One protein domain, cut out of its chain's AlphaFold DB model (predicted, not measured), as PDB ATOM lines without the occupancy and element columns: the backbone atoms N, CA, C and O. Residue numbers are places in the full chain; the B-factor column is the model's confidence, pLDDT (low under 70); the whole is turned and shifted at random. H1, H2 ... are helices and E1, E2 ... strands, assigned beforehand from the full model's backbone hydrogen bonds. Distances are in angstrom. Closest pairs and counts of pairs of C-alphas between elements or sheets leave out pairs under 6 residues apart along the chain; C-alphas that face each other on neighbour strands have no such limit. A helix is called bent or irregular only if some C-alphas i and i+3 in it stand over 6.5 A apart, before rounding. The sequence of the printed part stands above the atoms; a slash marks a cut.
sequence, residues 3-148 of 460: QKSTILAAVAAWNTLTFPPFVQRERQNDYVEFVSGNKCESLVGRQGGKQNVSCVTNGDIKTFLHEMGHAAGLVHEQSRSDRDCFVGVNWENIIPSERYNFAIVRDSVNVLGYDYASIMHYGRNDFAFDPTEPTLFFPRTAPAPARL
ATOM      1  N   GLN A   3     124.927 264.152 234.043       73.62
ATOM      2  CA  GLN A   3     123.488 264.356 233.872       73.62
ATOM      3  C   GLN A   3     122.645 263.112 234.217       73.62
ATOM      4  O   GLN A   3     121.534 263.247 234.718       73.62
ATOM      5  N   LYS A   4     123.167 261.887 234.025       83.88
ATOM      6  CA  LYS A   4     122.387 260.652 234.249       83.88
ATOM      7  C   LYS A   4     122.018 260.465 235.722       83.88
ATOM      8  O   LYS A   4     120.890 260.089 236.013       83.88
ATOM      9  N   SER A   5     122.944 260.724 236.646       85.94
ATOM     10  CA  SER A   5     122.667 260.630 238.086       85.94
ATOM     11  C   SER A   5     121.643 261.667 238.538       85.94
ATOM     12  O   SER A   5     120.766 261.335 239.327       85.94
ATOM     13  N   THR A   6     121.707 262.892 238.009       88.75
ATOM     14  CA  THR A   6     120.746 263.952 238.343       88.75
ATOM     15  C   THR A   6     119.356 263.652 237.788       88.75
ATOM     16  O   THR A   6     118.380 263.809 238.512       88.75
ATOM     17  N   ILE A   7     119.259 263.144 236.553       90.56
ATOM     18  CA  ILE A   7     117.987 262.683 235.971       90.56
ATOM     19  C   ILE A   7     117.389 261.565 236.827       90.56
ATOM     20  O   ILE A   7     116.216 261.622 237.167       90.56
ATOM     21  N   LEU A   8     118.187 260.568 237.221       88.25
ATOM     22  CA  LEU A   8     117.700 259.482 238.077       88.25
ATOM     23  C   LEU A   8     117.251 259.986 239.456       88.25
ATOM     24  O   LEU A   8     116.265 259.482 239.980       88.25
ATOM     25  N   ALA A   9     117.925 260.990 240.024       84.62
ATOM     26  CA  ALA A   9     117.499 261.627 241.268       84.62
ATOM     27  C   ALA A   9     116.196 262.426 241.101       84.62
ATOM     28  O   ALA A   9     115.344 262.376 241.982       84.62
ATOM     29  N   ALA A  10     116.007 263.113 239.972       89.19
ATOM     30  CA  ALA A  10     114.755 263.796 239.651       89.19
ATOM     31  C   ALA A  10     113.605 262.807 239.410       89.19
ATOM     32  O   ALA A  10     112.510 263.023 239.910       89.19
ATOM     33  N   VAL A  11     113.863 261.682 238.735       87.75
ATOM     34  CA  VAL A  11     112.899 260.578 238.584       87.75
ATOM     35  C   VAL A  11     112.545 259.965 239.936       87.75
ATOM     36  O   VAL A  11     111.372 259.729 240.205       87.75
ATOM     37  N   ALA A  12     113.528 259.748 240.811       78.62
ATOM     38  CA  ALA A  12     113.268 259.279 242.168       78.62
ATOM     39  C   ALA A  12     112.412 260.290 242.945       78.62
ATOM     40  O   ALA A  12     111.394 259.905 243.504       78.62
ATOM     41  N   ALA A  13     112.764 261.580 242.902       74.62
ATOM     42  CA  ALA A  13     111.984 262.640 243.534       74.62
ATOM     43  C   ALA A  13     110.550 262.697 242.985       74.62
ATOM     44  O   ALA A  13     109.609 262.719 243.765       74.62
ATOM     45  N   TRP A  14     110.362 262.640 241.664       86.56
ATOM     46  CA  TRP A  14     109.040 262.567 241.041       86.56
ATOM     47  C   TRP A  14     108.234 261.378 241.561       86.56
ATOM     48  O   TRP A  14     107.102 261.557 241.996       86.56
ATOM     49  N   ASN A  15     108.819 260.178 241.552       80.31
ATOM     50  CA  ASN A  15     108.143 258.950 241.974       80.31
ATOM     51  C   ASN A  15     107.843 258.941 243.489       80.31
ATOM     52  O   ASN A  15     106.903 258.282 243.931       80.31
ATOM     53  N   THR A  16     108.607 259.689 244.291       66.50
ATOM     54  CA  THR A  16     108.343 259.918 245.722       66.50
ATOM     55  C   THR A  16     107.295 261.007 245.967       66.50
ATOM     56  O   THR A  16     106.632 260.988 247.000       66.50
ATOM     57  N   LEU A  17     107.100 261.946 245.043       61.62
ATOM     58  CA  LEU A  17     106.204 263.090 245.245       61.62
ATOM     59  C   LEU A  17     104.845 262.937 244.552       61.62
ATOM     60  O   LEU A  17     103.865 263.485 245.044       61.62
ATOM     61  N   THR A  18     104.776 262.226 243.425       65.44
ATOM     62  CA  THR A  18     103.644 262.303 242.488       65.44
ATOM     63  C   THR A  18     103.266 260.940 241.888       65.44
ATOM     64  O   THR A  18     104.030 259.973 241.970       65.44
ATOM     65  N   PHE A  19     102.108 260.897 241.223       68.31
ATOM     66  CA  PHE A  19     101.654 259.818 240.344       68.31
ATOM     67  C   PHE A  19     101.220 260.411 238.981       68.31
ATOM     68  O   PHE A  19     100.736 261.546 238.963       68.31
ATOM     69  N   PRO A  20     101.357 259.689 237.845       72.12
ATOM     70  CA  PRO A  20     101.959 258.362 237.664       72.12
ATOM     71  C   PRO A  20     103.492 258.365 237.732       72.12
ATOM     72  O   PRO A  20     104.122 259.385 237.444       72.12
ATOM     73  N   PRO A  21     104.129 257.229 238.086       80.81
ATOM     74  CA  PRO A  21     105.581 257.156 238.163       80.81
ATOM     75  C   PRO A  21     106.226 257.191 236.772       80.81
ATOM     76  O   PRO A  21     105.754 256.560 235.822       80.81
ATOM     77  N   PHE A  22     107.384 257.841 236.675       87.31
ATOM     78  CA  PHE A  22     108.297 257.652 235.554       87.31
ATOM     79  C   PHE A  22     109.004 256.306 235.710       87.31
ATOM     80  O   PHE A  22     109.731 256.065 236.678       87.31
ATOM     81  N   VAL A  23     108.810 255.431 234.724       90.25
ATOM     82  CA  VAL A  23     109.413 254.096 234.675       90.25
ATOM     83  C   VAL A  23     110.371 253.978 233.499       90.25
ATOM     84  O   VAL A  23     110.208 254.633 232.465       90.25
ATOM     85  N   GLN A  24     111.386 253.126 233.642       92.69
ATOM     86  CA  GLN A  24     112.277 252.829 232.530       92.69
ATOM     87  C   GLN A  24     111.480 252.157 231.407       92.69
ATOM     88  O   GLN A  24     110.802 251.154 231.613       92.69
ATOM     89  N   ARG A  25     111.575 252.722 230.202       93.31
ATOM     90  CA  ARG A  25     110.906 252.180 229.020       93.31
ATOM     91  C   ARG A  25     111.445 250.791 228.674       93.31
ATOM     92  O   ARG A  25     112.656 250.591 228.603       93.31
ATOM     93  N   GLU A  26     110.531 249.892 228.326       94.75
ATOM     94  CA  GLU A  26     110.828 248.592 227.725       94.75
ATOM     95  C   GLU A  26     110.318 248.520 226.282       94.75
ATOM     96  O   GLU A  26     111.097 248.401 225.338       94.75
ATOM     97  N   ARG A  27     108.992 248.601 226.107       93.69
ATOM     98  CA  ARG A  27     108.298 248.411 224.816       93.69
ATOM     99  C   ARG A  27     107.170 249.412 224.565       93.69
ATOM    100  O   ARG A  27     106.494 249.316 223.548       93.69
ATOM    101  N   GLN A  28     106.951 250.354 225.478       96.06
ATOM    102  CA  GLN A  28     105.899 251.359 225.370       96.06
ATOM    103  C   GLN A  28     106.097 252.198 224.098       96.06
ATOM    104  O   GLN A  28     107.228 252.573 223.754       96.06
ATOM    105  N   ASN A  29     104.997 252.459 223.391       94.44
ATOM    106  CA  ASN A  29     105.002 253.237 222.151       94.44
ATOM    107  C   ASN A  29     105.209 254.729 222.428       94.44
ATOM    108  O   ASN A  29     106.002 255.370 221.739       94.44
ATOM    109  N   ASP A  30     104.555 255.237 223.472       97.06
ATOM    110  CA  ASP A  30     104.664 256.620 223.926       97.06
ATOM    111  C   ASP A  30     105.667 256.691 225.077       97.06
ATOM    112  O   ASP A  30     105.580 255.904 226.024       97.06
ATOM    113  N   TYR A  31     106.648 257.589 224.990       96.38
ATOM    114  CA  TYR A  31     107.691 257.708 226.007       96.38
ATOM    115  C   TYR A  31     108.420 259.046 225.945       96.38
ATOM    116  O   TYR A  31     108.521 259.682 224.893       96.38
ATOM    117  N   VAL A  32     108.998 259.416 227.084       96.25
ATOM    118  CA  VAL A  32     109.926 260.538 227.203       96.25
ATOM    119  C   VAL A  32     111.363 260.037 227.055       96.25
ATOM    120  O   VAL A  32     111.752 259.046 227.674       96.25
ATOM    121  N   GLU A  33     112.165 260.734 226.256       94.75
ATOM    122  CA  GLU A  33     113.614 260.552 226.174       94.75
ATOM    123  C   GLU A  33     114.321 261.776 226.766       94.75
ATOM    124  O   GLU A  33     114.136 262.900 226.297       94.75
ATOM    125  N   PHE A  34     115.141 261.564 227.798       93.00
ATOM    126  CA  PHE A  34     115.990 262.620 228.342       93.00
ATOM    127  C   PHE A  34     117.215 262.808 227.445       93.00
ATOM    128  O   PHE A  34     118.020 261.887 227.292       93.00
ATOM    129  N   VAL A  35     117.369 264.003 226.874       90.62
ATOM    130  CA  VAL A  35     118.445 264.332 225.928       90.62
ATOM    131  C   VAL A  35     119.220 265.570 226.374       90.62
ATOM    132  O   VAL A  35     118.699 266.445 227.064       90.62
ATOM    133  N   SER A  36     120.481 265.677 225.964       87.81
ATOM    134  CA  SER A  36     121.235 266.919 226.146       87.81
ATOM    135  C   SER A  36     120.824 267.939 225.079       87.81
ATOM    136  O   SER A  36     120.787 267.613 223.893       87.81
ATOM    137  N   GLY A  37     120.531 269.167 225.505       84.69
ATOM    138  CA  GLY A  37     120.131 270.277 224.637       84.69
ATOM    139  C   GLY A  37     120.846 271.583 224.986       84.69
ATOM    140  O   GLY A  37     121.672 271.631 225.897       84.69
ATOM    141  N   ASN A  38     120.509 272.655 224.264       85.94
ATOM    142  CA  ASN A  38     121.058 274.002 224.493       85.94
ATOM    143  C   ASN A  38     120.235 274.827 225.500       85.94
ATOM    144  O   ASN A  38     120.662 275.904 225.907       85.94
ATOM    145  N   LYS A  39     119.059 274.325 225.884       87.19
ATOM    146  CA  LYS A  39     118.127 274.887 226.867       87.19
ATOM    147  C   LYS A  39     117.404 273.745 227.578       87.19
ATOM    148  O   LYS A  39     117.509 272.601 227.133       87.19
ATOM    149  N   CYS A  40     116.745 274.055 228.691       90.12
ATOM    150  CA  CYS A  40     115.853 273.121 229.369       90.12
ATOM    151  C   CYS A  40     114.431 273.365 228.868       90.12
ATOM    152  O   CYS A  40     113.997 274.514 228.828       90.12
ATOM    153  N   GLU A  41     113.817 272.320 228.315       92.06
ATOM    154  CA  GLU A  41     112.475 272.385 227.733       92.06
ATOM    155  C   GLU A  41     111.841 270.995 227.592       92.06
ATOM    156  O   GLU A  41     112.518 269.991 227.311       92.06
ATOM    157  N   SER A  42     110.513 270.971 227.690       94.75
ATOM    158  CA  SER A  42     109.660 269.846 227.333       94.75
ATOM    159  C   SER A  42     108.353 270.313 226.692       94.75
ATOM    160  O   SER A  42     107.913 271.446 226.868       94.75
ATOM    161  N   LEU A  43     107.724 269.415 225.934       94.88
ATOM    162  CA  LEU A  43     106.372 269.622 225.417       94.88
ATOM    163  C   LEU A  43     105.346 269.335 226.517       94.88
ATOM    164  O   LEU A  43     105.523 268.400 227.299       94.88
ATOM    165  N   VAL A  44     104.260 270.111 226.538       95.00
ATOM    166  CA  VAL A  44     103.206 269.971 227.549       95.00
ATOM    167  C   VAL A  44     102.325 268.757 227.250       95.00
ATOM    168  O   VAL A  44     101.644 268.716 226.226       95.00
ATOM    169  N   GLY A  45     102.320 267.778 228.153       93.81
ATOM    170  CA  GLY A  45     101.498 266.570 228.070       93.81
ATOM    171  C   GLY A  45     101.978 265.533 227.045       93.81
ATOM    172  O   GLY A  45     103.000 265.687 226.365       93.81
ATOM    173  N   ARG A  46     101.212 264.438 226.921       93.88
ATOM    174  CA  ARG A  46     101.533 263.309 226.033       93.88
ATOM    175  C   ARG A  46     101.304 263.668 224.564       93.88
ATOM    176  O   ARG A  46     100.166 263.842 224.140       93.88
ATOM    177  N   GLN A  47     102.371 263.648 223.769       95.94
ATOM    178  CA  GLN A  47     102.324 263.983 222.338       95.94
ATOM    179  C   GLN A  47     102.014 262.783 221.426       95.94
ATOM    180  O   GLN A  47     101.586 262.957 220.286       95.94
ATOM    181  N   GLY A  48     102.217 261.561 221.927       93.19
ATOM    182  CA  GLY A  48     102.199 260.331 221.131       93.19
ATOM    183  C   GLY A  48     103.570 260.034 220.513       93.19
ATOM    184  O   GLY A  48     104.225 260.907 219.946       93.19
ATOM    185  N   GLY A  49     104.032 258.790 220.633       95.88
ATOM    186  CA  GLY A  49     105.383 258.393 220.246       95.88
ATOM    187  C   GLY A  49     106.471 258.939 221.181       95.88
ATOM    188  O   GLY A  49     106.257 259.154 222.375       95.88
ATOM    189  N   LYS A  50     107.675 259.134 220.633       96.75
ATOM    190  CA  LYS A  50     108.811 259.698 221.371       96.75
ATOM    191  C   LYS A  50     108.655 261.210 221.536       96.75
ATOM    192  O   LYS A  50     108.594 261.912 220.530       96.75
ATOM    193  N   GLN A  51     108.752 261.711 222.766       97.19
ATOM    194  CA  GLN A  51     108.943 263.137 223.050       97.19
ATOM    195  C   GLN A  51     110.210 263.364 223.883       97.19
ATOM    196  O   GLN A  51     110.583 262.526 224.698       97.19
ATOM    197  N   ASN A  52     110.892 264.487 223.672       95.38
ATOM    198  CA  ASN A  52     112.138 264.778 224.378       95.38
ATOM    199  C   ASN A  52     111.873 265.633 225.626       95.38
ATOM    200  O   ASN A  52     111.099 266.587 225.575       95.38
ATOM    201  N   VAL A  53     112.575 265.329 226.717       94.88
ATOM    202  CA  VAL A  53     112.874 266.289 227.788       94.88
ATOM    203  C   VAL A  53     114.338 266.657 227.619       94.88
ATOM    204  O   VAL A  53     115.216 265.803 227.761       94.88
ATOM    205  N   SER A  54     114.608 267.905 227.246       91.69
ATOM    206  CA  SER A  54     115.976 268.363 227.017       91.69
ATOM    207  C   SER A  54     116.431 269.288 228.129       91.69
ATOM    208  O   SER A  54     115.611 269.975 228.727       91.69
ATOM    209  N   CYS A  55     117.724 269.273 228.444       88.19
ATOM    210  CA  CYS A  55     118.329 270.257 229.335       88.19
ATOM    211  C   CYS A  55     119.828 270.390 229.064       88.19
ATOM    212  O   CYS A  55     120.471 269.465 228.546       88.19
ATOM    213  N   VAL A  56     120.389 271.546 229.425       84.75
ATOM    214  CA  VAL A  56     121.833 271.796 229.347       84.75
ATOM    215  C   VAL A  56     122.599 270.804 230.225       84.75
ATOM    216  O   VAL A  56     122.065 270.262 231.192       84.75
ATOM    217  N   THR A  57     123.876 270.567 229.912       73.62
ATOM    218  CA  THR A  57     124.713 269.518 230.532       73.62
ATOM    219  C   THR A  57     124.795 269.584 232.072       73.62
ATOM    220  O   THR A  57     125.125 268.577 232.696       73.62
ATOM    221  N   ASN A  58     124.430 270.720 232.681       74.00
ATOM    222  CA  ASN A  58     124.455 270.977 234.125       74.00
ATOM    223  C   ASN A  58     123.068 271.268 234.742       74.00
ATOM    224  O   ASN A  58     122.995 271.961 235.752       74.00
ATOM    225  N   GLY A  59     121.974 270.784 234.143       80.94
ATOM    226  CA  GLY A  59     120.642 270.889 234.754       80.94
ATOM    227  C   GLY A  59     120.596 270.283 236.162       80.94
ATOM    228  O   GLY A  59     121.194 269.230 236.403       80.94
ATOM    229  N   ASP A  60     119.897 270.946 237.085       88.75
ATOM    230  CA  ASP A  60     119.701 270.479 238.459       88.75
ATOM    231  C   ASP A  60     118.380 269.704 238.626       88.75
ATOM    232  O   ASP A  60     117.569 269.602 237.704       88.75
ATOM    233  N   ILE A  61     118.169 269.123 239.811       87.75
ATOM    234  CA  ILE A  61     116.972 268.318 240.109       87.75
ATOM    235  C   ILE A  61     115.696 269.146 239.932       87.75
ATOM    236  O   ILE A  61     114.742 268.661 239.334       87.75
ATOM    237  N   LYS A  62     115.691 270.396 240.413       87.94
ATOM    238  CA  LYS A  62     114.543 271.304 240.310       87.94
ATOM    239  C   LYS A  62     114.168 271.545 238.847       87.94
ATOM    240  O   LYS A  62     113.004 271.434 238.484       87.94
ATOM    241  N   THR A  63     115.155 271.822 238.002       91.56
ATOM    242  CA  THR A  63     114.948 272.050 236.570       91.56
ATOM    243  C   THR A  63     114.400 270.796 235.897       91.56
ATOM    244  O   THR A  63     113.429 270.875 235.157       91.56
ATOM    245  N   PHE A  64     114.946 269.612 236.195       93.06
ATOM    246  CA  PHE A  64     114.384 268.373 235.652       93.06
ATOM    247  C   PHE A  64     112.951 268.114 236.125       93.06
ATOM    248  O   PHE A  64     112.137 267.690 235.314       93.06
ATOM    249  N   LEU A  65     112.621 268.396 237.389       93.75
ATOM    250  CA  LEU A  65     111.246 268.288 237.883       93.75
ATOM    251  C   LEU A  65     110.303 269.254 237.153       93.75
ATOM    252  O   LEU A  65     109.216 268.836 236.773       93.75
ATOM    253  N   HIS A  66     110.730 270.492 236.885       95.25
ATOM    254  CA  HIS A  66     109.969 271.447 236.070       95.25
ATOM    255  C   HIS A  66     109.662 270.881 234.675       95.25
ATOM    256  O   HIS A  66     108.503 270.810 234.267       95.25
ATOM    257  N   GLU A  67     110.681 270.381 233.967       96.00
ATOM    258  CA  GLU A  67     110.486 269.822 232.623       96.00
ATOM    259  C   GLU A  67     109.665 268.525 232.622       96.00
ATOM    260  O   GLU A  67     108.890 268.265 231.700       96.00
ATOM    261  N   MET A  68     109.802 267.700 233.660       95.88
ATOM    262  CA  MET A  68     108.945 266.529 233.856       95.88
ATOM    263  C   MET A  68     107.494 266.942 234.133       95.88
ATOM    264  O   MET A  68     106.578 266.290 233.635       95.88
ATOM    265  N   GLY A  69     107.283 268.046 234.858       95.81
ATOM    266  CA  GLY A  69     105.972 268.652 235.088       95.81
ATOM    267  C   GLY A  69     105.296 269.040 233.779       95.81
ATOM    268  O   GLY A  69     104.143 268.669 233.553       95.81
ATOM    269  N   HIS A  70     106.033 269.683 232.869       97.00
ATOM    270  CA  HIS A  70     105.555 269.933 231.508       97.00
ATOM    271  C   HIS A  70     105.179 268.641 230.784       97.00
ATOM    272  O   HIS A  70     104.049 268.524 230.316       97.00
ATOM    273  N   ALA A  71     106.057 267.635 230.753       96.50
ATOM    274  CA  ALA A  71     105.755 266.358 230.100       96.50
ATOM    275  C   ALA A  71     104.478 265.685 230.649       96.50
ATOM    276  O   ALA A  71     103.772 265.000 229.904       96.50
ATOM    277  N   ALA A  72     104.158 265.915 231.926       93.19
ATOM    278  CA  ALA A  72     102.953 265.436 232.598       93.19
ATOM    279  C   ALA A  72     101.711 266.339 232.430       93.19
ATOM    280  O   ALA A  72     100.622 265.973 232.856       93.19
ATOM    281  N   GLY A  73     101.842 267.500 231.783       93.69
ATOM    282  CA  GLY A  73     100.720 268.371 231.421       93.69
ATOM    283  C   GLY A  73     100.636 269.691 232.184       93.69
ATOM    284  O   GLY A  73      99.756 270.493 231.882       93.69
ATOM    285  N   LEU A  74     101.540 269.961 233.133       95.06
ATOM    286  CA  LEU A  74     101.583 271.265 233.792       95.06
ATOM    287  C   LEU A  74     102.006 272.356 232.799       95.06
ATOM    288  O   LEU A  74     102.918 272.184 231.985       95.06
ATOM    289  N   VAL A  75     101.354 273.506 232.903       96.12
ATOM    290  CA  VAL A  75     101.722 274.743 232.204       96.12
ATOM    291  C   VAL A  75     102.456 275.665 233.174       96.12
ATOM    292  O   VAL A  75     102.479 275.408 234.375       96.12
ATOM    293  N   HIS A  76     103.067 276.741 232.679       97.06
ATOM    294  CA  HIS A  76     103.621 277.748 233.581       97.06
ATOM    295  C   HIS A  76     102.522 278.444 234.390       97.06
ATOM    296  O   HIS A  76     101.475 278.793 233.840       97.06
ATOM    297  N   GLU A  77     102.779 278.698 235.674       95.69
ATOM    298  CA  GLU A  77     101.775 279.262 236.590       95.69
ATOM    299  C   GLU A  77     101.340 280.669 236.141       95.69
ATOM    300  O   GLU A  77     100.149 280.981 236.113       95.69
ATOM    301  N   GLN A  78     102.280 281.496 235.653       96.19
ATOM    302  CA  GLN A  78     101.956 282.825 235.108       96.19
ATOM    303  C   GLN A  78     101.172 282.789 233.790       96.19
ATOM    304  O   GLN A  78     100.761 283.840 233.300       96.19
ATOM    305  N   SER A  79     100.982 281.607 233.207       96.44
ATOM    306  CA  SER A  79     100.210 281.407 231.983       96.44
ATOM    307  C   SER A  79      98.785 280.930 232.266       96.44
ATOM    308  O   SER A  79      98.027 280.726 231.319       96.44
ATOM    309  N   ARG A  80      98.381 280.783 233.536       92.62
ATOM    310  CA  ARG A  80      96.999 280.446 233.903       92.62
ATOM    311  C   ARG A  80      95.984 281.435 233.331       92.62
ATOM    312  O   ARG A  80      96.234 282.636 233.212       92.62
ATOM    313  N   SER A  81      94.789 280.929 233.052       92.75
ATOM    314  CA  SER A  81      93.637 281.706 232.587       92.75
ATOM    315  C   SER A  81      93.181 282.803 233.558       92.75
ATOM    316  O   SER A  81      92.592 283.787 233.115       92.75
ATOM    317  N   ASP A  82      93.488 282.676 234.853       86.31
ATOM    318  CA  ASP A  82      93.151 283.632 235.916       86.31
ATOM    319  C   ASP A  82      94.335 284.509 236.367       86.31
ATOM    320  O   ASP A  82      94.189 285.320 237.284       86.31
ATOM    321  N   ARG A  83      95.505 284.396 235.719       92.75
ATOM    322  CA  ARG A  83      96.762 284.996 236.197       92.75
ATOM    323  C   ARG A  83      96.723 286.517 236.355       92.75
ATOM    324  O   ARG A  83      97.406 287.047 237.225       92.75
ATOM    325  N   ASP A  84      95.914 287.230 235.568       91.69
ATOM    326  CA  ASP A  84      95.789 288.698 235.640       91.69
ATOM    327  C   ASP A  84      95.188 289.196 236.973       91.69
ATOM    328  O   ASP A  84      95.320 290.373 237.306       91.69
ATOM    329  N   CYS A  85      94.581 288.313 237.773       90.38
ATOM    330  CA  CYS A  85      94.145 288.623 239.139       90.38
ATOM    331  C   CYS A  85      95.304 288.655 240.153       90.38
ATOM    332  O   CYS A  85      95.135 289.155 241.266       90.38
ATOM    333  N   PHE A  86      96.464 288.104 239.791       87.88
ATOM    334  CA  PHE A  86      97.569 287.817 240.708       87.88
ATOM    335  C   PHE A  86      98.876 288.480 240.266       87.88
ATOM    336  O   PHE A  86      99.625 288.997 241.099       87.88
ATOM    337  N   VAL A  87      99.137 288.520 238.956       93.06
ATOM    338  CA  VAL A  87     100.370 289.066 238.386       93.06
ATOM    339  C   VAL A  87     100.099 290.041 237.245       93.06
ATOM    340  O   VAL A  87      99.280 289.794 236.362       93.06
ATOM    341  N   GLY A  88     100.848 291.143 237.221       95.56
ATOM    342  CA  GLY A  88     100.922 292.041 236.068       95.56
ATOM    343  C   GLY A  88     102.082 291.663 235.146       95.56
ATOM    344  O   GLY A  88     103.157 291.327 235.633       95.56
ATOM    345  N   VAL A  89     101.903 291.753 233.828       97.50
ATOM    346  CA  VAL A  89     102.981 291.523 232.846       97.50
ATOM    347  C   VAL A  89     103.425 292.843 232.219       97.50
ATOM    348  O   VAL A  89     102.608 293.592 231.681       97.50
ATOM    349  N   ASN A  90     104.731 293.109 232.252       97.25
ATOM    350  CA  ASN A  90     105.359 294.246 231.587       97.25
ATOM    351  C   ASN A  90     105.750 293.893 230.143       97.25
ATOM    352  O   ASN A  90     106.896 293.547 229.856       97.25
ATOM    353  N   TRP A  91     104.797 293.993 229.218       97.00
ATOM    354  CA  TRP A  91     105.004 293.647 227.804       97.00
ATOM    355  C   TRP A  91     106.092 294.465 227.094       97.00
ATOM    356  O   TRP A  91     106.672 293.993 226.108       97.00
ATOM    357  N   GLU A  92     106.367 295.679 227.571       97.00
ATOM    358  CA  GLU A  92     107.390 296.563 227.004       97.00
ATOM    359  C   GLU A  92     108.803 296.090 227.343       97.00
ATOM    360  O   GLU A  92     109.694 296.209 226.506       97.00
ATOM    361  N   ASN A  93     108.987 295.488 228.521       97.69
ATOM    362  CA  ASN A  93     110.285 294.992 228.971       97.69
ATOM    363  C   ASN A  93     110.527 293.506 228.657       97.69
ATOM    364  O   ASN A  93     111.530 292.950 229.082       97.69
ATOM    365  N   ILE A  94     109.641 292.831 227.919       97.62
ATOM    366  CA  ILE A  94     109.891 291.457 227.457       97.62
ATOM    367  C   ILE A  94     110.609 291.497 226.107       97.62
ATOM    368  O   ILE A  94     110.159 292.192 225.187       97.62
ATOM    369  N   ILE A  95     111.681 290.706 225.961       97.31
ATOM    370  CA  ILE A  95     112.380 290.510 224.681       97.31
ATOM    371  C   ILE A  95     111.339 290.174 223.593       97.31
ATOM    372  O   ILE A  95     110.586 289.213 223.761       97.31
ATOM    373  N   PRO A  96     111.260 290.917 222.468       96.31
ATOM    374  CA  PRO A  96     110.151 290.778 221.520       96.31
ATOM    375  C   PRO A  96     109.906 289.355 220.996       96.31
ATOM    376  O   PRO A  96     108.751 288.983 220.793       96.31
ATOM    377  N   SER A  97     110.964 288.553 220.814       95.62
ATOM    378  CA  SER A  97     110.867 287.151 220.380       95.62
ATOM    379  C   SER A  97     110.341 286.196 221.454       95.62
ATOM    380  O   SER A  97     109.897 285.113 221.105       95.62
ATOM    381  N   GLU A  98     110.346 286.594 222.727       94.81
ATOM    382  CA  GLU A  98     110.022 285.753 223.891       94.81
ATOM    383  C   GLU A  98     108.627 286.040 224.468       94.81
ATOM    384  O   GLU A  98     108.193 285.403 225.428       94.81
ATOM    385  N   ARG A  99     107.883 286.989 223.884       94.38
ATOM    386  CA  ARG A  99     106.544 287.384 224.359       94.38
ATOM    387  C   ARG A  99     105.544 286.231 224.395       94.38
ATOM    388  O   ARG A  99     104.617 286.262 225.198       94.38
ATOM    389  N   TYR A 100     105.727 285.216 223.552       92.44
ATOM    390  CA  TYR A 100     104.847 284.050 223.531       92.44
ATOM    391  C   TYR A 100     104.915 283.232 224.836       92.44
ATOM    392  O   TYR A 100     103.923 282.599 225.179       92.44
ATOM    393  N   ASN A 101     106.015 283.300 225.602       93.00
ATOM    394  CA  ASN A 101     106.156 282.606 226.893       93.00
ATOM    395  C   ASN A 101     105.237 283.178 227.996       93.00
ATOM    396  O   ASN A 101     105.042 282.548 229.030       93.00
ATOM    397  N   PHE A 102     104.662 284.367 227.778       96.56
ATOM    398  CA  PHE A 102     103.740 285.042 228.704       96.56
ATOM    399  C   PHE A 102     102.277 284.973 228.235       96.56
ATOM    400  O   PHE A 102     101.401 285.649 228.784       96.56
ATOM    401  N   ALA A 103     102.003 284.206 227.174       94.88
ATOM    402  CA  ALA A 103     100.655 284.028 226.664       94.88
ATOM    403  C   ALA A 103      99.803 283.211 227.644       94.88
ATOM    404  O   ALA A 103     100.245 282.202 228.187       94.88
ATOM    405  N   ILE A 104      98.551 283.633 227.828       95.62
ATOM    406  CA  ILE A 104      97.581 282.899 228.643       95.62
ATOM    407  C   ILE A 104      97.172 281.605 227.928       95.62
ATOM    408  O   ILE A 104      96.735 281.634 226.773       95.62
ATOM    409  N   VAL A 105      97.232 280.492 228.655       94.62
ATOM    410  CA  VAL A 105      96.652 279.198 228.291       94.62
ATOM    411  C   VAL A 105      95.193 279.198 228.743       94.62
ATOM    412  O   VAL A 105      94.887 279.152 229.933       94.62
ATOM    413  N   ARG A 106      94.266 279.328 227.788       90.31
ATOM    414  CA  ARG A 106      92.837 279.557 228.077       90.31
ATOM    415  C   ARG A 106      92.153 278.379 228.767       90.31
ATOM    416  O   ARG A 106      91.200 278.586 229.506       90.31
ATOM    417  N   ASP A 107      92.621 277.177 228.489       86.19
ATOM    418  CA  ASP A 107      92.148 275.895 228.998       86.19
ATOM    419  C   ASP A 107      93.025 275.362 230.141       86.19
ATOM    420  O   ASP A 107      93.026 274.165 230.417       86.19
ATOM    421  N   SER A 108      93.766 276.243 230.829       86.19
ATOM    422  CA  SER A 108      94.538 275.857 232.010       86.19
ATOM    423  C   SER A 108      93.626 275.283 233.098       86.19
ATOM    424  O   SER A 108      92.567 275.838 233.406       86.19
ATOM    425  N   VAL A 109      94.058 274.184 233.716       76.31
ATOM    426  CA  VAL A 109      93.375 273.614 234.881       76.31
ATOM    427  C   VAL A 109      93.885 274.321 236.130       76.31
ATOM    428  O   VAL A 109      95.038 274.176 236.522       76.31
ATOM    429  N   ASN A 110      93.003 275.101 236.744       75.94
ATOM    430  CA  ASN A 110      93.310 275.968 237.875       75.94
ATOM    431  C   ASN A 110      92.869 275.289 239.178       75.94
ATOM    432  O   ASN A 110      91.821 275.619 239.737       75.94
ATOM    433  N   VAL A 111      93.627 274.287 239.627       62.22
ATOM    434  CA  VAL A 111      93.363 273.616 240.908       62.22
ATOM    435  C   VAL A 111      93.900 274.489 242.042       62.22
ATOM    436  O   VAL A 111      95.027 274.969 241.969       62.22
ATOM    437  N   LEU A 112      93.092 274.698 243.089       65.75
ATOM    438  CA  LEU A 112      93.383 275.629 244.193       65.75
ATOM    439  C   LEU A 112      93.601 277.089 243.719       65.75
ATOM    440  O   LEU A 112      93.312 277.468 242.580       65.75
ATOM    441  N   GLY A 113      94.042 277.949 244.643       64.88
ATOM    442  CA  GLY A 113      94.436 279.327 244.338       64.88
ATOM    443  C   GLY A 113      95.731 279.412 243.520       64.88
ATOM    444  O   GLY A 113      96.404 278.411 243.299       64.88
ATOM    445  N   TYR A 114      96.078 280.621 243.079       78.56
ATOM    446  CA  TYR A 114      97.318 280.887 242.346       78.56
ATOM    447  C   TYR A 114      98.554 280.650 243.226       78.56
ATOM    448  O   TYR A 114      98.653 281.221 244.319       78.56
ATOM    449  N   ASP A 115      99.502 279.842 242.749       79.56
ATOM    450  CA  ASP A 115     100.638 279.372 243.544       79.56
ATOM    451  C   ASP A 115     101.959 280.060 243.160       79.56
ATOM    452  O   ASP A 115     102.716 279.612 242.301       79.56
ATOM    453  N   TYR A 116     102.303 281.140 243.866       81.38
ATOM    454  CA  TYR A 116     103.595 281.815 243.685       81.38
ATOM    455  C   TYR A 116     104.816 280.931 244.007       81.38
ATOM    456  O   TYR A 116     105.920 281.240 243.560       81.38
ATOM    457  N   ALA A 117     104.644 279.867 244.800       81.31
ATOM    458  CA  ALA A 117     105.703 278.919 245.131       81.31
ATOM    459  C   ALA A 117     105.803 277.767 244.119       81.31
ATOM    460  O   ALA A 117     106.721 276.951 244.253       81.31
ATOM    461  N   SER A 118     104.911 277.703 243.122       86.94
ATOM    462  CA  SER A 118     104.937 276.680 242.077       86.94
ATOM    463  C   SER A 118     106.308 276.602 241.421       86.94
ATOM    464  O   SER A 118     106.919 277.617 241.068       86.94
ATOM    465  N   ILE A 119     106.793 275.376 241.212       91.88
ATOM    466  CA  ILE A 119     108.018 275.145 240.444       91.88
ATOM    467  C   ILE A 119     107.865 275.621 238.990       91.88
ATOM    468  O   ILE A 119     108.872 275.868 238.327       91.88
ATOM    469  N   MET A 120     106.623 275.781 238.518       96.12
ATOM    470  CA  MET A 120     106.243 276.236 237.184       96.12
ATOM    471  C   MET A 120     106.109 277.765 237.077       96.12
ATOM    472  O   MET A 120     105.822 278.268 235.991       96.12
ATOM    473  N   HIS A 121     106.305 278.524 238.160       95.94
ATOM    474  CA  HIS A 121     106.182 279.983 238.147       95.94
ATOM    475  C   HIS A 121     107.489 280.670 237.715       95.94
ATOM    476  O   HIS A 121     108.559 280.411 238.272       95.94
ATOM    477  N   TYR A 122     107.405 281.611 236.772       95.25
ATOM    478  CA  TYR A 122     108.551 282.424 236.350       95.25
ATOM    479  C   TYR A 122     109.072 283.382 237.423       95.25
ATOM    480  O   TYR A 122     108.345 283.902 238.273       95.25
ATOM    481  N   GLY A 123     110.367 283.658 237.339       93.12
ATOM    482  CA  GLY A 123     111.027 284.732 238.051       93.12
ATOM    483  C   GLY A 123     110.577 286.111 237.571       93.12
ATOM    484  O   GLY A 123     110.007 286.306 236.500       93.12
ATOM    485  N   ARG A 124     110.863 287.119 238.393       94.31
ATOM    486  CA  ARG A 124     110.389 288.491 238.183       94.31
ATOM    487  C   ARG A 124     110.991 289.178 236.948       94.31
ATOM    488  O   ARG A 124     110.379 290.100 236.419       94.31
ATOM    489  N   ASN A 125     112.174 288.746 236.519       95.00
ATOM    490  CA  ASN A 125     112.965 289.345 235.440       95.00
ATOM    491  C   ASN A 125     113.218 288.348 234.293       95.00
ATOM    492  O   ASN A 125     114.087 288.580 233.453       95.00
ATOM    493  N   ASP A 126     112.489 287.230 234.261       94.19
ATOM    494  CA  ASP A 126     112.655 286.229 233.212       94.19
ATOM    495  C   ASP A 126     112.324 286.855 231.852       94.19
ATOM    496  O   ASP A 126     111.324 287.562 231.711       94.19
ATOM    497  N   PHE A 127     113.192 286.626 230.862       95.25
ATOM    498  CA  PHE A 127     113.101 287.183 229.503       95.25
ATOM    499  C   PHE A 127     113.066 288.722 229.417       95.25
ATOM    500  O   PHE A 127     112.542 289.278 228.445       95.25
ATOM    501  N   ALA A 128     113.628 289.416 230.411       96.62
ATOM    502  CA  ALA A 128     113.723 290.871 230.415       96.62
ATOM    503  C   ALA A 128     114.656 291.408 229.314       96.62
ATOM    504  O   ALA A 128     115.754 290.889 229.104       96.62
ATOM    505  N   PHE A 129     114.234 292.478 228.639       95.31
ATOM    506  CA  PHE A 129     115.078 293.269 227.745       95.31
ATOM    507  C   PHE A 129     116.059 294.131 228.552       95.31
ATOM    508  O   PHE A 129     117.262 294.098 228.295       95.31
ATOM    509  N   ASP A 130     115.558 294.846 229.563       95.94
ATOM    510  CA  ASP A 130     116.355 295.470 230.618       95.94
ATOM    511  C   ASP A 130     116.296 294.596 231.885       95.94
ATOM    512  O   ASP A 130     115.248 294.535 232.537       95.94
ATOM    513  N   PRO A 131     117.398 293.920 232.270       92.56
ATOM    514  CA  PRO A 131     117.415 293.011 233.414       92.56
ATOM    515  C   PRO A 131     117.257 293.721 234.766       92.56
ATOM    516  O   PRO A 131     117.083 293.043 235.777       92.56
ATOM    517  N   THR A 132     117.328 295.056 234.817       95.06
ATOM    518  CA  THR A 132     117.102 295.828 236.048       95.06
ATOM    519  C   THR A 132     115.622 296.091 236.325       95.06
ATOM    520  O   THR A 132     115.248 296.321 237.476       95.06
ATOM    521  N   GLU A 133     114.770 295.945 235.309       94.56
ATOM    522  CA  GLU A 133     113.322 296.117 235.393       94.56
ATOM    523  C   GLU A 133     112.601 294.756 235.312       94.56
ATOM    524  O   GLU A 133     113.045 293.842 234.611       94.56
ATOM    525  N   PRO A 134     111.485 294.561 236.034       95.75
ATOM    526  CA  PRO A 134     110.767 293.294 236.026       95.75
ATOM    527  C   PRO A 134     109.921 293.105 234.756       95.75
ATOM    528  O   PRO A 134     109.352 294.055 234.211       95.75
ATOM    529  N   THR A 135     109.785 291.851 234.323       97.38
ATOM    530  CA  THR A 135     108.791 291.399 233.334       97.38
ATOM    531  C   THR A 135     107.478 290.987 233.997       97.38
ATOM    532  O   THR A 135     106.420 291.122 233.383       97.38
ATOM    533  N   LEU A 136     107.522 290.557 235.265       96.38
ATOM    534  CA  LEU A 136     106.357 290.181 236.071       96.38
ATOM    535  C   LEU A 136     106.248 291.016 237.352       96.38
ATOM    536  O   LEU A 136     107.185 291.136 238.140       96.38
ATOM    537  N   PHE A 137     105.063 291.550 237.617       95.25
ATOM    538  CA  PHE A 137     104.730 292.281 238.833       95.25
ATOM    539  C   PHE A 137     103.858 291.425 239.748       95.25
ATOM    540  O   PHE A 137     102.700 291.168 239.449       95.25
ATOM    541  N   PHE A 138     104.404 291.038 240.896       92.00
ATOM    542  CA  PHE A 138     103.685 290.381 241.994       92.00
ATOM    543  C   PHE A 138     104.179 290.920 243.352       92.00
ATOM    544  O   PHE A 138     105.104 291.745 243.362       92.00
ATOM    545  N   PRO A 139     103.613 290.544 244.514       86.62
ATOM    546  CA  PRO A 139     104.108 291.001 245.818       86.62
ATOM    547  C   PRO A 139     105.564 290.582 246.080       86.62
ATOM    548  O   PRO A 139     105.963 289.464 245.775       86.62
ATOM    549  N   ARG A 140     106.395 291.462 246.665       82.31
ATOM    550  CA  ARG A 140     107.784 291.104 247.048       82.31
ATOM    551  C   ARG A 140     107.848 290.083 248.189       82.31
ATOM    552  O   ARG A 140     108.876 289.446 248.365       82.31
ATOM    553  N   THR A 141     106.765 289.960 248.950       81.62
ATOM    554  CA  THR A 141     106.586 288.977 250.024       81.62
ATOM    555  C   THR A 141     106.162 287.604 249.512       81.62
ATOM    556  O   THR A 141     106.043 286.686 250.318       81.62
ATOM    557  N   ALA A 142     105.896 287.456 248.208       73.88
ATOM    558  CA  ALA A 142     105.564 286.164 247.631       73.88
ATOM    559  C   ALA A 142     106.737 285.181 247.816       73.88
ATOM    560  O   ALA A 142     107.899 285.591 247.694       73.88
ATOM    561  N   PRO A 143     106.454 283.906 248.125       72.38
ATOM    562  CA  PRO A 143     107.488 282.890 248.262       72.38
ATOM    563  C   PRO A 143     108.254 282.715 246.945       72.38
ATOM    564  O   PRO A 143     107.709 282.902 245.861       72.38
ATOM    565  N   ALA A 144     109.533 282.354 247.040       75.75
ATOM    566  CA  ALA A 144     110.288 281.927 245.868       75.75
ATOM    567  C   ALA A 144     109.795 280.544 245.402       75.75
ATOM    568  O   ALA A 144     109.427 279.733 246.259       75.75
ATOM    569  N   PRO A 145     109.869 280.232 244.093       78.88
ATOM    570  CA  PRO A 145     109.528 278.910 243.585       78.88
ATOM    571  C   PRO A 145     110.266 277.804 244.340       78.88
ATOM    572  O   PRO A 145     111.501 277.844 244.477       78.88
ATOM    573  N   ALA A 146     109.511 276.814 244.813       70.38
ATOM    574  CA  ALA A 146     109.994 275.727 245.648       70.38
ATOM    575  C   ALA A 146     111.125 274.923 244.974       70.38
ATOM    576  O   ALA A 146     111.378 275.006 243.769       70.38
ATOM    577  N   ARG A 147     111.881 274.166 245.782       72.62
ATOM    578  CA  ARG A 147     112.943 273.271 245.275       72.62
ATOM    579  C   ARG A 147     112.395 271.973 244.673       72.62
ATOM    580  O   ARG A 147     113.103 271.325 243.912       72.62
ATOM    581  N   LEU A 148     111.171 271.617 245.045       80.31
ATOM    582  CA  LEU A 148     110.382 270.476 244.586       80.31
ATOM    583  C   LEU A 148     108.996 271.000 244.176       80.31
ATOM    584  O   LEU A 148     108.771 272.210 244.234       80.31
TER     585      LEU A 148
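What this domain is: This is residues 3 to 148 of the 460 residues of an uncharacterized protein of Burkholderia ubonensis (UniProt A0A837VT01). There is little regular structure: in one lobe helix H2 packs on a small two-stranded sheet, E1 and E2, with H1 crossing H2, and the other lobe is mostly loops round short H3. The 146 printed residues hold H1, E1, E2, H2, H3 in chain order, a mixed class with 45 residues in named elements. The whole is compact, radius of gyration of the C-alphas 16.0 A, spanning 47 by 32 by 27 A.

Where its parts are: E1 is residues 31 to 36, 16.4 A, and E2 residues 50 to 55, 16.3 A. H2 is residues 61 to 71, 15.2 A. H1, residues 3 to 17, 20.7 A, begins at C-alpha 3 (123.488, 264.356, 233.872). H3, residues 96 to 102, 11.2 A, ends at C-alpha 102 (103.740, 285.042, 228.704); it is irregular, C-alphas 97 and 100 being 7.5 A apart.

How they stand to each other: E1 and E2 are parallel neighbours at 32 degrees; N 33 and O 51 are within hydrogen-bond range, 2.9 A. The closest C-alphas of E2 and H2, Val 53 and Glu 67, are 6.4 A apart. H1 and H2 touch, closest at the C-alphas of Ala 10 and Ile 61, 5.1 A; they run the same way at a steep tilt of 68 degrees, only just short of about perpendicular. H3 is apart from H1, H2, E1 and E2. Every O i to N i+4 pair is within range in H1 and H2; H3 has 0 of 3, and 2 of 4 O i to N i+3 pairs.

The domain as a whole: The C-alphas of Arg 27 and Thr 132, the two farthest apart, are 49.5 A apart. The printed part has no cut. The links H1 to E1, E1 to E2 and H2 to H3 are long. Residues 16 to 19 and 111 to 113 have pLDDT under 70.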